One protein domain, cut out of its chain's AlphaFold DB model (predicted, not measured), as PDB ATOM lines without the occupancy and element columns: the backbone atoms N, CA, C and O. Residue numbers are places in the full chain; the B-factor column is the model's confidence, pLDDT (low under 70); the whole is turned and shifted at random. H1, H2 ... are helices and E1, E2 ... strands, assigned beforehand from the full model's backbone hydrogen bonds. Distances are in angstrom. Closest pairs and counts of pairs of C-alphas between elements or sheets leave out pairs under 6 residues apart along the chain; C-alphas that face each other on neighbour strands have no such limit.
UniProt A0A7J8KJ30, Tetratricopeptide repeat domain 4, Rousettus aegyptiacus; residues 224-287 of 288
ATOM      1  N   HIS A 224     259.360 223.258 202.344       87.12
ATOM      2  CA  HIS A 224     258.973 222.391 201.229       87.12
ATOM      3  C   HIS A 224     257.900 223.028 200.325       87.12
ATOM      4  O   HIS A 224     257.864 222.773 199.120       87.12
ATOM      5  N   ALA A 225     257.009 223.846 200.892       90.44
ATOM      6  CA  ALA A 225     255.960 224.538 200.149       90.44
ATOM      7  C   ALA A 225     256.503 225.700 199.303       90.44
ATOM      8  O   ALA A 225     255.968 225.960 198.223       90.44
ATOM      9  N   ILE A 226     257.548 226.388 199.766       90.88
ATOM     10  CA  ILE A 226     258.192 227.477 199.031       90.88
ATOM     11  C   ILE A 226     259.010 226.905 197.867       90.88
ATOM     12  O   ILE A 226     259.850 226.021 198.027       90.88
ATOM     13  N   LYS A 227     258.766 227.429 196.667       91.06
ATOM     14  CA  LYS A 227     259.525 227.123 195.456       91.06
ATOM     15  C   LYS A 227     260.173 228.408 194.950       91.06
ATOM     16  O   LYS A 227     259.516 229.444 194.874       91.06
ATOM     17  N   VAL A 228     261.456 228.322 194.615       92.62
ATOM     18  CA  VAL A 228     262.257 229.444 194.119       92.62
ATOM     19  C   VAL A 228     262.606 229.184 192.662       92.62
ATOM     20  O   VAL A 228     262.957 228.059 192.301       92.62
ATOM     21  N   TYR A 229     262.495 230.217 191.835       92.25
ATOM     22  CA  TYR A 229     262.805 230.170 190.414       92.25
ATOM     23  C   TYR A 229     263.618 231.393 189.999       92.25
ATOM     24  O   TYR A 229     263.554 232.433 190.652       92.25
ATOM     25  N   PHE A 230     264.326 231.288 188.883       92.62
ATOM     26  CA  PHE A 230     264.768 232.439 188.102       92.62
ATOM     27  C   PHE A 230     264.330 232.275 186.646       92.62
ATOM     28  O   PHE A 230     263.991 231.170 186.217       92.62
ATOM     29  N   GLU A 231     264.297 233.379 185.912       90.19
ATOM     30  CA  GLU A 231     263.870 233.430 184.514       90.19
ATOM     31  C   GLU A 231     265.087 233.628 183.607       90.19
ATOM     32  O   GLU A 231     265.963 234.435 183.916       90.19
ATOM     33  N   ASP A 232     265.143 232.865 182.516       88.75
ATOM     34  CA  ASP A 232     266.086 233.054 181.412       88.75
ATOM     35  C   ASP A 232     265.460 234.041 180.420       88.75
ATOM     36  O   ASP A 232     264.480 233.708 179.745       88.75
ATOM     37  N   GLU A 233     265.986 235.267 180.367       77.62
ATOM     38  CA  GLU A 233     265.423 236.349 179.546       77.62
ATOM     39  C   GLU A 233     265.449 236.037 178.050       77.62
ATOM     40  O   GLU A 233     264.518 236.406 177.337       77.62
ATOM     41  N   ASP A 234     266.464 235.309 177.582       81.06
ATOM     42  CA  ASP A 234     266.639 235.035 176.156       81.06
ATOM     43  C   ASP A 234     265.614 234.017 175.639       81.06
ATOM     44  O   ASP A 234     265.264 234.006 174.458       81.06
ATOM     45  N   ARG A 235     265.153 233.118 176.516       81.00
ATOM     46  CA  ARG A 235     264.287 231.983 176.148       81.00
ATOM     47  C   ARG A 235     262.886 232.052 176.740       81.00
ATOM     48  O   ARG A 235     262.046 231.232 176.372       81.00
ATOM     49  N   ALA A 236     262.630 233.001 177.643       81.69
ATOM     50  CA  ALA A 236     261.413 233.072 178.453       81.69
ATOM     51  C   ALA A 236     261.112 231.755 179.213       81.69
ATOM     52  O   ALA A 236     259.955 231.405 179.468       81.69
ATOM     53  N   GLU A 237     262.164 231.006 179.567       89.75
ATOM     54  CA  GLU A 237     262.095 229.738 180.305       89.75
ATOM     55  C   GLU A 237     262.373 229.969 181.798       89.75
ATOM     56  O   GLU A 237     263.086 230.893 182.186       89.75
ATOM     57  N   LEU A 238     261.812 229.121 182.663       91.56
ATOM     58  CA  LEU A 238     261.997 229.211 184.112       91.56
ATOM     59  C   LEU A 238     262.899 228.090 184.617       91.56
ATOM     60  O   LEU A 238     262.770 226.937 184.213       91.56
ATOM     61  N   TYR A 239     263.758 228.402 185.580       92.75
ATOM     62  CA  TYR A 239     264.655 227.443 186.215       92.75
ATOM     63  C   TYR A 239     264.359 227.374 187.707       92.75
ATOM     64  O   TYR A 239     264.488 228.359 188.431       92.75
ATOM     65  N   ARG A 240     263.943 226.200 188.182       92.56
ATOM     66  CA  ARG A 240     263.681 225.927 189.594       92.56
ATOM     67  C   ARG A 240     264.994 225.736 190.339       92.56
ATOM     68  O   ARG A 240     265.765 224.828 190.025       92.56
ATOM     69  N   VAL A 241     265.174 226.534 191.384       92.44
ATOM     70  CA  VAL A 241     266.329 226.500 192.276       92.44
ATOM     71  C   VAL A 241     266.056 225.536 193.441       92.44
ATOM     72  O   VAL A 241     265.046 225.687 194.141       92.44
ATOM     73  N   PRO A 242     266.916 224.530 193.675       88.12
ATOM     74  CA  PRO A 242     266.837 223.692 194.863       88.12
ATOM     75  C   PRO A 242     267.090 224.513 196.143       88.12
ATOM     76  O   PRO A 242     268.056 225.267 196.198       88.12
ATOM     77  N   PRO A 243     266.317 224.315 197.227       82.31
ATOM     78  CA  PRO A 243     266.519 225.048 198.486       82.31
ATOM     79  C   PRO A 243     267.872 224.796 199.168       82.31
ATOM     80  O   PRO A 243     268.225 225.493 200.112       82.31
ATOM     81  N   LYS A 244     268.600 223.753 198.744       85.62
ATOM     82  CA  LYS A 244     269.927 223.395 199.264       85.62
ATOM     83  C   LYS A 244     271.071 224.070 198.502       85.62
ATOM     84  O   LYS A 244     272.205 223.990 198.962       85.62
ATOM     85  N   SER A 245     270.794 224.672 197.347       89.25
ATOM     86  CA  SER A 245     271.808 225.335 196.532       89.25
ATOM     87  C   SER A 245     272.221 226.653 197.180       89.25
ATOM     88  O   SER A 245     271.383 227.391 197.701       89.25
ATOM     89  N   THR A 246     273.516 226.958 197.150       91.31
ATOM     90  CA  THR A 246     274.012 228.249 197.636       91.31
ATOM     91  C   THR A 246     273.742 229.330 196.595       91.31
ATOM     92  O   THR A 246     273.683 229.049 195.398       91.31
ATOM     93  N   LEU A 247     273.616 230.586 197.030       89.81
ATOM     94  CA  LEU A 247     273.407 231.703 196.106       89.81
ATOM     95  C   LEU A 247     274.499 231.745 195.023       89.81
ATOM     96  O   LEU A 247     274.181 231.870 193.848       89.81
ATOM     97  N   LEU A 248     275.765 231.541 195.400       90.75
ATOM     98  CA  LEU A 248     276.893 231.524 194.465       90.75
ATOM     99  C   LEU A 248     276.732 230.468 193.360       90.75
ATOM    100  O   LEU A 248     276.939 230.788 192.194       90.75
ATOM    101  N   GLN A 249     276.319 229.243 193.707       90.75
ATOM    102  CA  GLN A 249     276.097 228.173 192.724       90.75
ATOM    103  C   GLN A 249     275.028 228.558 191.699       90.75
ATOM    104  O   GLN A 249     275.154 228.250 190.517       90.75
ATOM    105  N   VAL A 250     273.981 229.250 192.148       92.12
ATOM    106  CA  VAL A 250     272.876 229.663 191.281       92.12
ATOM    107  C   VAL A 250     273.288 230.823 190.375       92.12
ATOM    108  O   VAL A 250     272.953 230.811 189.196       92.12
ATOM    109  N   LEU A 251     274.063 231.783 190.889       90.81
ATOM    110  CA  LEU A 251     274.580 232.910 190.099       90.81
ATOM    111  C   LEU A 251     275.625 232.485 189.057       90.81
ATOM    112  O   LEU A 251     275.778 233.157 188.045       90.81
ATOM    113  N   GLN A 252     276.332 231.378 189.289       92.00
ATOM    114  CA  GLN A 252     277.274 230.790 188.329       92.00
ATOM    115  C   GLN A 252     276.582 229.991 187.214       92.00
ATOM    116  O   GLN A 252     277.251 229.521 186.291       92.00
ATOM    117  N   HIS A 253     275.262 229.804 187.279       90.94
ATOM    118  CA  HIS A 253     274.536 229.073 186.252       90.94
ATOM    119  C   HIS A 253     274.593 229.838 184.914       90.94
ATOM    120  O   HIS A 253     274.264 231.022 184.881       90.94
ATOM    121  N   PRO A 254     274.911 229.184 183.779       88.94
ATOM    122  CA  PRO A 254     275.156 229.858 182.494       88.94
ATOM    123  C   PRO A 254     273.929 230.560 181.894       88.94
ATOM    124  O   PRO A 254     274.044 231.267 180.900       88.94
ATOM    125  N   ARG A 255     272.744 230.318 182.461       89.44
ATOM    126  CA  ARG A 255     271.466 230.934 182.068       89.44
ATOM    127  C   ARG A 255     270.953 231.966 183.074       89.44
ATOM    128  O   ARG A 255     269.833 232.437 182.931       89.44
ATOM    129  N   TYR A 256     271.711 232.241 184.134       89.44
ATOM    130  CA  TYR A 256     271.343 233.244 185.125       89.44
ATOM    131  C   TYR A 256     271.972 234.590 184.759       89.44
ATOM    132  O   TYR A 256     273.176 234.663 184.527       89.44
ATOM    133  N   PHE A 257     271.179 235.663 184.781       86.69
ATOM    134  CA  PHE A 257     271.651 237.022 184.520       86.69
ATOM    135  C   PHE A 257     271.298 237.960 185.679       86.69
ATOM    136  O   PHE A 257     270.167 237.990 186.166       86.69
ATOM    137  N   VAL A 258     272.284 238.737 186.133       86.69
ATOM    138  CA  VAL A 258     272.111 239.753 187.179       86.69
ATOM    139  C   VAL A 258     271.683 241.063 186.524       86.69
ATOM    140  O   VAL A 258     272.419 241.614 185.706       86.69
ATOM    141  N   LYS A 259     270.522 241.600 186.909       82.75
ATOM    142  CA  LYS A 259     269.997 242.854 186.351       82.75
ATOM    143  C   LYS A 259     270.351 244.013 187.263       82.75
ATOM    144  O   LYS A 259     270.025 243.973 188.443       82.75
ATOM    145  N   ALA A 260     271.000 245.048 186.729       86.00
ATOM    146  CA  ALA A 260     271.363 246.246 187.495       86.00
ATOM    147  C   ALA A 260     272.034 245.912 188.848       86.00
ATOM    148  O   ALA A 260     271.635 246.411 189.899       86.00
ATOM    149  N   LEU A 261     273.014 244.998 188.825       86.88
ATOM    150  CA  LEU A 261     273.734 244.500 190.010       86.88
ATOM    151  C   LEU A 261     272.853 243.799 191.067       86.88
ATOM    152  O   LEU A 261     273.324 243.513 192.165       86.88
ATOM    153  N   THR A 262     271.601 243.472 190.735       88.19
ATOM    154  CA  THR A 262     270.640 242.838 191.641       88.19
ATOM    155  C   THR A 262     270.229 241.457 191.118       88.19
ATOM    156  O   THR A 262     269.622 241.352 190.047       88.19
ATOM    157  N   PRO A 263     270.545 240.367 191.838       90.69
ATOM    158  CA  PRO A 263     270.046 239.046 191.490       90.69
ATOM    159  C   PRO A 263     268.546 238.961 191.799       90.69
ATOM    160  O   PRO A 263     268.115 239.195 192.929       90.69
ATOM    161  N   ALA A 264     267.745 238.625 190.792       90.19
ATOM    162  CA  ALA A 264     266.304 238.465 190.923       90.19
ATOM    163  C   ALA A 264     265.921 236.985 191.038       90.19
ATOM    164  O   ALA A 264     266.434 236.128 190.316       90.19
ATOM    165  N   PHE A 265     264.980 236.696 191.932       91.75
ATOM    166  CA  PHE A 265     264.366 235.382 192.076       91.75
ATOM    167  C   PHE A 265     262.862 235.537 192.237       91.75
ATOM    168  O   PHE A 265     262.385 236.442 192.920       91.75
ATOM    169  N   LEU A 266     262.117 234.605 191.658       90.50
ATOM    170  CA  LEU A 266     260.696 234.456 191.901       90.50
ATOM    171  C   LEU A 266     260.490 233.433 193.014       90.50
ATOM    172  O   LEU A 266     260.800 232.251 192.859       90.50
ATOM    173  N   VAL A 267     259.919 233.881 194.125       91.75
ATOM    174  CA  VAL A 267     259.539 233.013 195.238       91.75
ATOM    175  C   VAL A 267     258.031 232.844 195.214       91.75
ATOM    176  O   VAL A 267     257.286 233.819 195.285       91.75
ATOM    177  N   CYS A 268     257.557 231.607 195.116       90.38
ATOM    178  CA  CYS A 268     256.129 231.331 195.166       90.38
ATOM    179  C   CYS A 268     255.806 230.086 195.990       90.38
ATOM    180  O   CYS A 268     256.583 229.136 196.091       90.38
ATOM    181  N   VAL A 269     254.620 230.091 196.597       91.62
ATOM    182  CA  VAL A 269     254.097 228.929 197.319       91.62
ATOM    183  C   VAL A 269     253.579 227.936 196.288       91.62
ATOM    184  O   VAL A 269     252.649 228.237 195.541       91.62
ATOM    185  N   GLY A 270     254.172 226.747 196.236       86.19
ATOM    186  CA  GLY A 270     253.951 225.772 195.173       86.19
ATOM    187  C   GLY A 270     252.517 225.259 195.043       86.19
ATOM    188  O   GLY A 270     252.147 224.807 193.965       86.19
ATOM    189  N   SER A 271     251.724 225.318 196.115       86.75
ATOM    190  CA  SER A 271     250.296 224.969 196.124       86.75
ATOM    191  C   SER A 271     249.372 226.146 195.788       86.75
ATOM    192  O   SER A 271     248.172 225.945 195.588       86.75
ATOM    193  N   SER A 272     249.896 227.375 195.716       92.56
ATOM    194  CA  SER A 272     249.071 228.557 195.461       92.56
ATOM    195  C   SER A 272     248.474 228.529 194.044       92.56
ATOM    196  O   SER A 272     249.135 228.082 193.100       92.56
ATOM    197  N   PRO A 273     247.234 229.021 193.859       90.88
ATOM    198  CA  PRO A 273     246.640 229.197 192.532       90.88
ATOM    199  C   PRO A 273     247.505 230.073 191.621       90.88
ATOM    200  O   PRO A 273     247.675 229.749 190.453       90.88
ATOM    201  N   PHE A 274     248.130 231.117 192.178       89.69
ATOM    202  CA  PHE A 274     249.052 231.981 191.442       89.69
ATOM    203  C   PHE A 274     250.229 231.198 190.853       89.69
ATOM    204  O   PHE A 274     250.475 231.302 189.660       89.69
ATOM    205  N   CYS A 275     250.920 230.372 191.651       88.62
ATOM    206  CA  CYS A 275     252.042 229.568 191.156       88.62
ATOM    207  C   CYS A 275     251.598 228.625 190.029       88.62
ATOM    208  O   CYS A 275     252.277 228.525 189.012       88.62
ATOM    209  N   ARG A 276     250.436 227.977 190.173       88.62
ATOM    210  CA  ARG A 276     249.892 227.090 189.133       88.62
ATOM    211  C   ARG A 276     249.588 227.839 187.836       88.62
ATOM    212  O   ARG A 276     250.018 227.386 186.783       88.62
ATOM    213  N   ASN A 277     248.914 228.983 187.927       90.81
ATOM    214  CA  ASN A 277     248.543 229.785 186.762       90.81
ATOM    215  C   ASN A 277     249.770 230.429 186.102       90.81
ATOM    216  O   ASN A 277     249.873 230.446 184.884       90.81
ATOM    217  N   TYR A 278     250.729 230.920 186.892       88.31
ATOM    218  CA  TYR A 278     251.941 231.560 186.380       88.31
ATOM    219  C   TYR A 278     252.854 230.577 185.633       88.31
ATOM    220  O   TYR A 278     253.462 230.934 184.627       88.31
ATOM    221  N   LEU A 279     252.944 229.331 186.111       88.38
ATOM    222  CA  LEU A 279     253.723 228.277 185.454       88.38
ATOM    223  C   LEU A 279     252.982 227.630 184.272       88.38
ATOM    224  O   LEU A 279     253.594 226.884 183.506       88.38
ATOM    225  N   GLN A 280     251.682 227.883 184.107       88.56
ATOM    226  CA  GLN A 280     250.882 227.291 183.041       88.56
ATOM    227  C   GLN A 280     251.376 227.779 181.671       88.56
ATOM    228  O   GLN A 280     251.424 228.974 181.400       88.56
ATOM    229  N   GLY A 281     251.769 226.842 180.805       83.38
ATOM    230  CA  GLY A 281     252.301 227.149 179.473       83.38
ATOM    231  C   GLY A 281     253.779 227.564 179.435       83.38
ATOM    232  O   GLY A 281     254.314 227.739 178.344       83.38
ATOM    233  N   ARG A 282     254.465 227.671 180.585       87.06
ATOM    234  CA  ARG A 282     255.911 227.948 180.648       87.06
ATOM    235  C   ARG A 282     256.722 226.658 180.766       87.06
ATOM    236  O   ARG A 282     256.337 225.731 181.480       87.06
ATOM    237  N   LYS A 283     257.884 226.606 180.109       88.44
ATOM    238  CA  LYS A 283     258.854 225.519 180.303       88.44
ATOM    239  C   LYS A 283     259.642 225.761 181.585       88.44
ATOM    240  O   LYS A 283     260.214 226.832 181.771       88.44
ATOM    241  N   VAL A 284     259.643 224.760 182.467       89.25
ATOM    242  CA  VAL A 284     260.333 224.809 183.759       89.25
ATOM    243  C   VAL A 284     261.416 223.737 183.799       89.25
ATOM    244  O   VAL A 284     261.120 222.545 183.735       89.25
ATOM    245  N   HIS A 285     262.664 224.160 183.952       89.38
ATOM    246  CA  HIS A 285     263.830 223.302 184.130       89.38
ATOM    247  C   HIS A 285     264.217 223.228 185.607       89.38
ATOM    248  O   HIS A 285     263.858 224.094 186.401       89.38
ATOM    249  N   GLN A 286     264.956 222.193 186.001       85.06
ATOM    250  CA  GLN A 286     265.517 222.089 187.346       85.06
ATOM    251  C   GLN A 286     267.022 222.336 187.276       85.06
ATOM    252  O   GLN A 286     267.711 221.685 186.490       85.06
ATOM    253  N   VAL A 287     267.516 223.278 188.083       81.69
ATOM    254  CA  VAL A 287     268.957 223.532 188.212       81.69
ATOM    255  C   VAL A 287     269.591 222.308 188.872       81.69
ATOM    256  O   VAL A 287     269.071 221.825 189.886       81.69
TER     257      VAL A 287
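This is residues 224 to 287 of the 288 residues of the protein "Tetratricopeptide repeat domain 4" of Rousettus aegyptiacus (UniProt A0A7J8KJ30). A small, strongly twisted sheet of four strands makes the middle of this domain, with one short helix toward each end of the longest axis, H2 at one end and H1 at the other. E1 and E2 form a hairpin in the middle of the sheet, and a long loop, residues 252 to 265, swings out on H1's side before returning to E3. The printed part has 64 residues with two named helices and four named strands, in the order E1, E2, H1, E3, H2, E4; the sheet runs E3, E1, E2, E4 and is mixed. The class is mixed, helices and strands, with 31 of the residues in named elements, under half. The whole is compact, with a radius of gyration of the C-alphas of 11.6 A, and rounded, spanning 31 by 26 by 20 A.

The inner strands E1, residues 226 to 232, and E2, residues 237 to 241, are antiparallel at 140 degrees and form a hairpin; N 230 and O 239 are 3.0 A apart, within hydrogen-bond range. Edge strand E3, residues 266 to 269, is antiparallel to E1 at 149 degrees, with N 229 and O 266 at 2.8 A. Edge strand E4, residues 284 to 286, is parallel to E2 at 35 degrees, with N 285 and O 238 at 2.8 A. E3 and E4 are apart. From edge to edge the strands' lines turn by 93 degrees. H2, residues 273 to 279, is on the sheet at a height of 8.2 A; the closest C-alphas of H2 and E3, those of Cys 275 and Cys 268, are 6.0 A apart. H2 is over none of the strands, but only just, with 2 of its 7 C-alphas falling on E1. H1, residues 247 to 251, is only just on the sheet, with 5 pairs of C-alphas within 10 A, and only grazes it with residues 247 to 250; the closest C-alphas of H1 and E2, those of Val 250 and Val 241, are 7.3 A apart. H1 and H2 are apart. E2, H1, E3 and E3, H2, E4 are split strand-helix-strand units, two strands running the same way with other strands between them in the sheet, each with a right-handed crossover. In H1 and H2 every O i to N i+4 pair is within hydrogen-bond range.

E1 begins at C-alpha 226 (258.192, 227.477, 199.031) and is 20.1 A long; E2 is 13.1 A, E3 10.2 A and H2 10.1 A. H2 begins at C-alpha 273 (246.640, 229.197, 192.532). E4 ends at C-alpha 286 (265.517, 222.089, 187.346).

The two C-alphas farthest apart, Leu 261 and Pro 273, are 31.2 A apart. The link H1 to E3, 14 residues, is long; the other links are tight. The printed part has no cut, and no printed residue is under 70 in pLDDT.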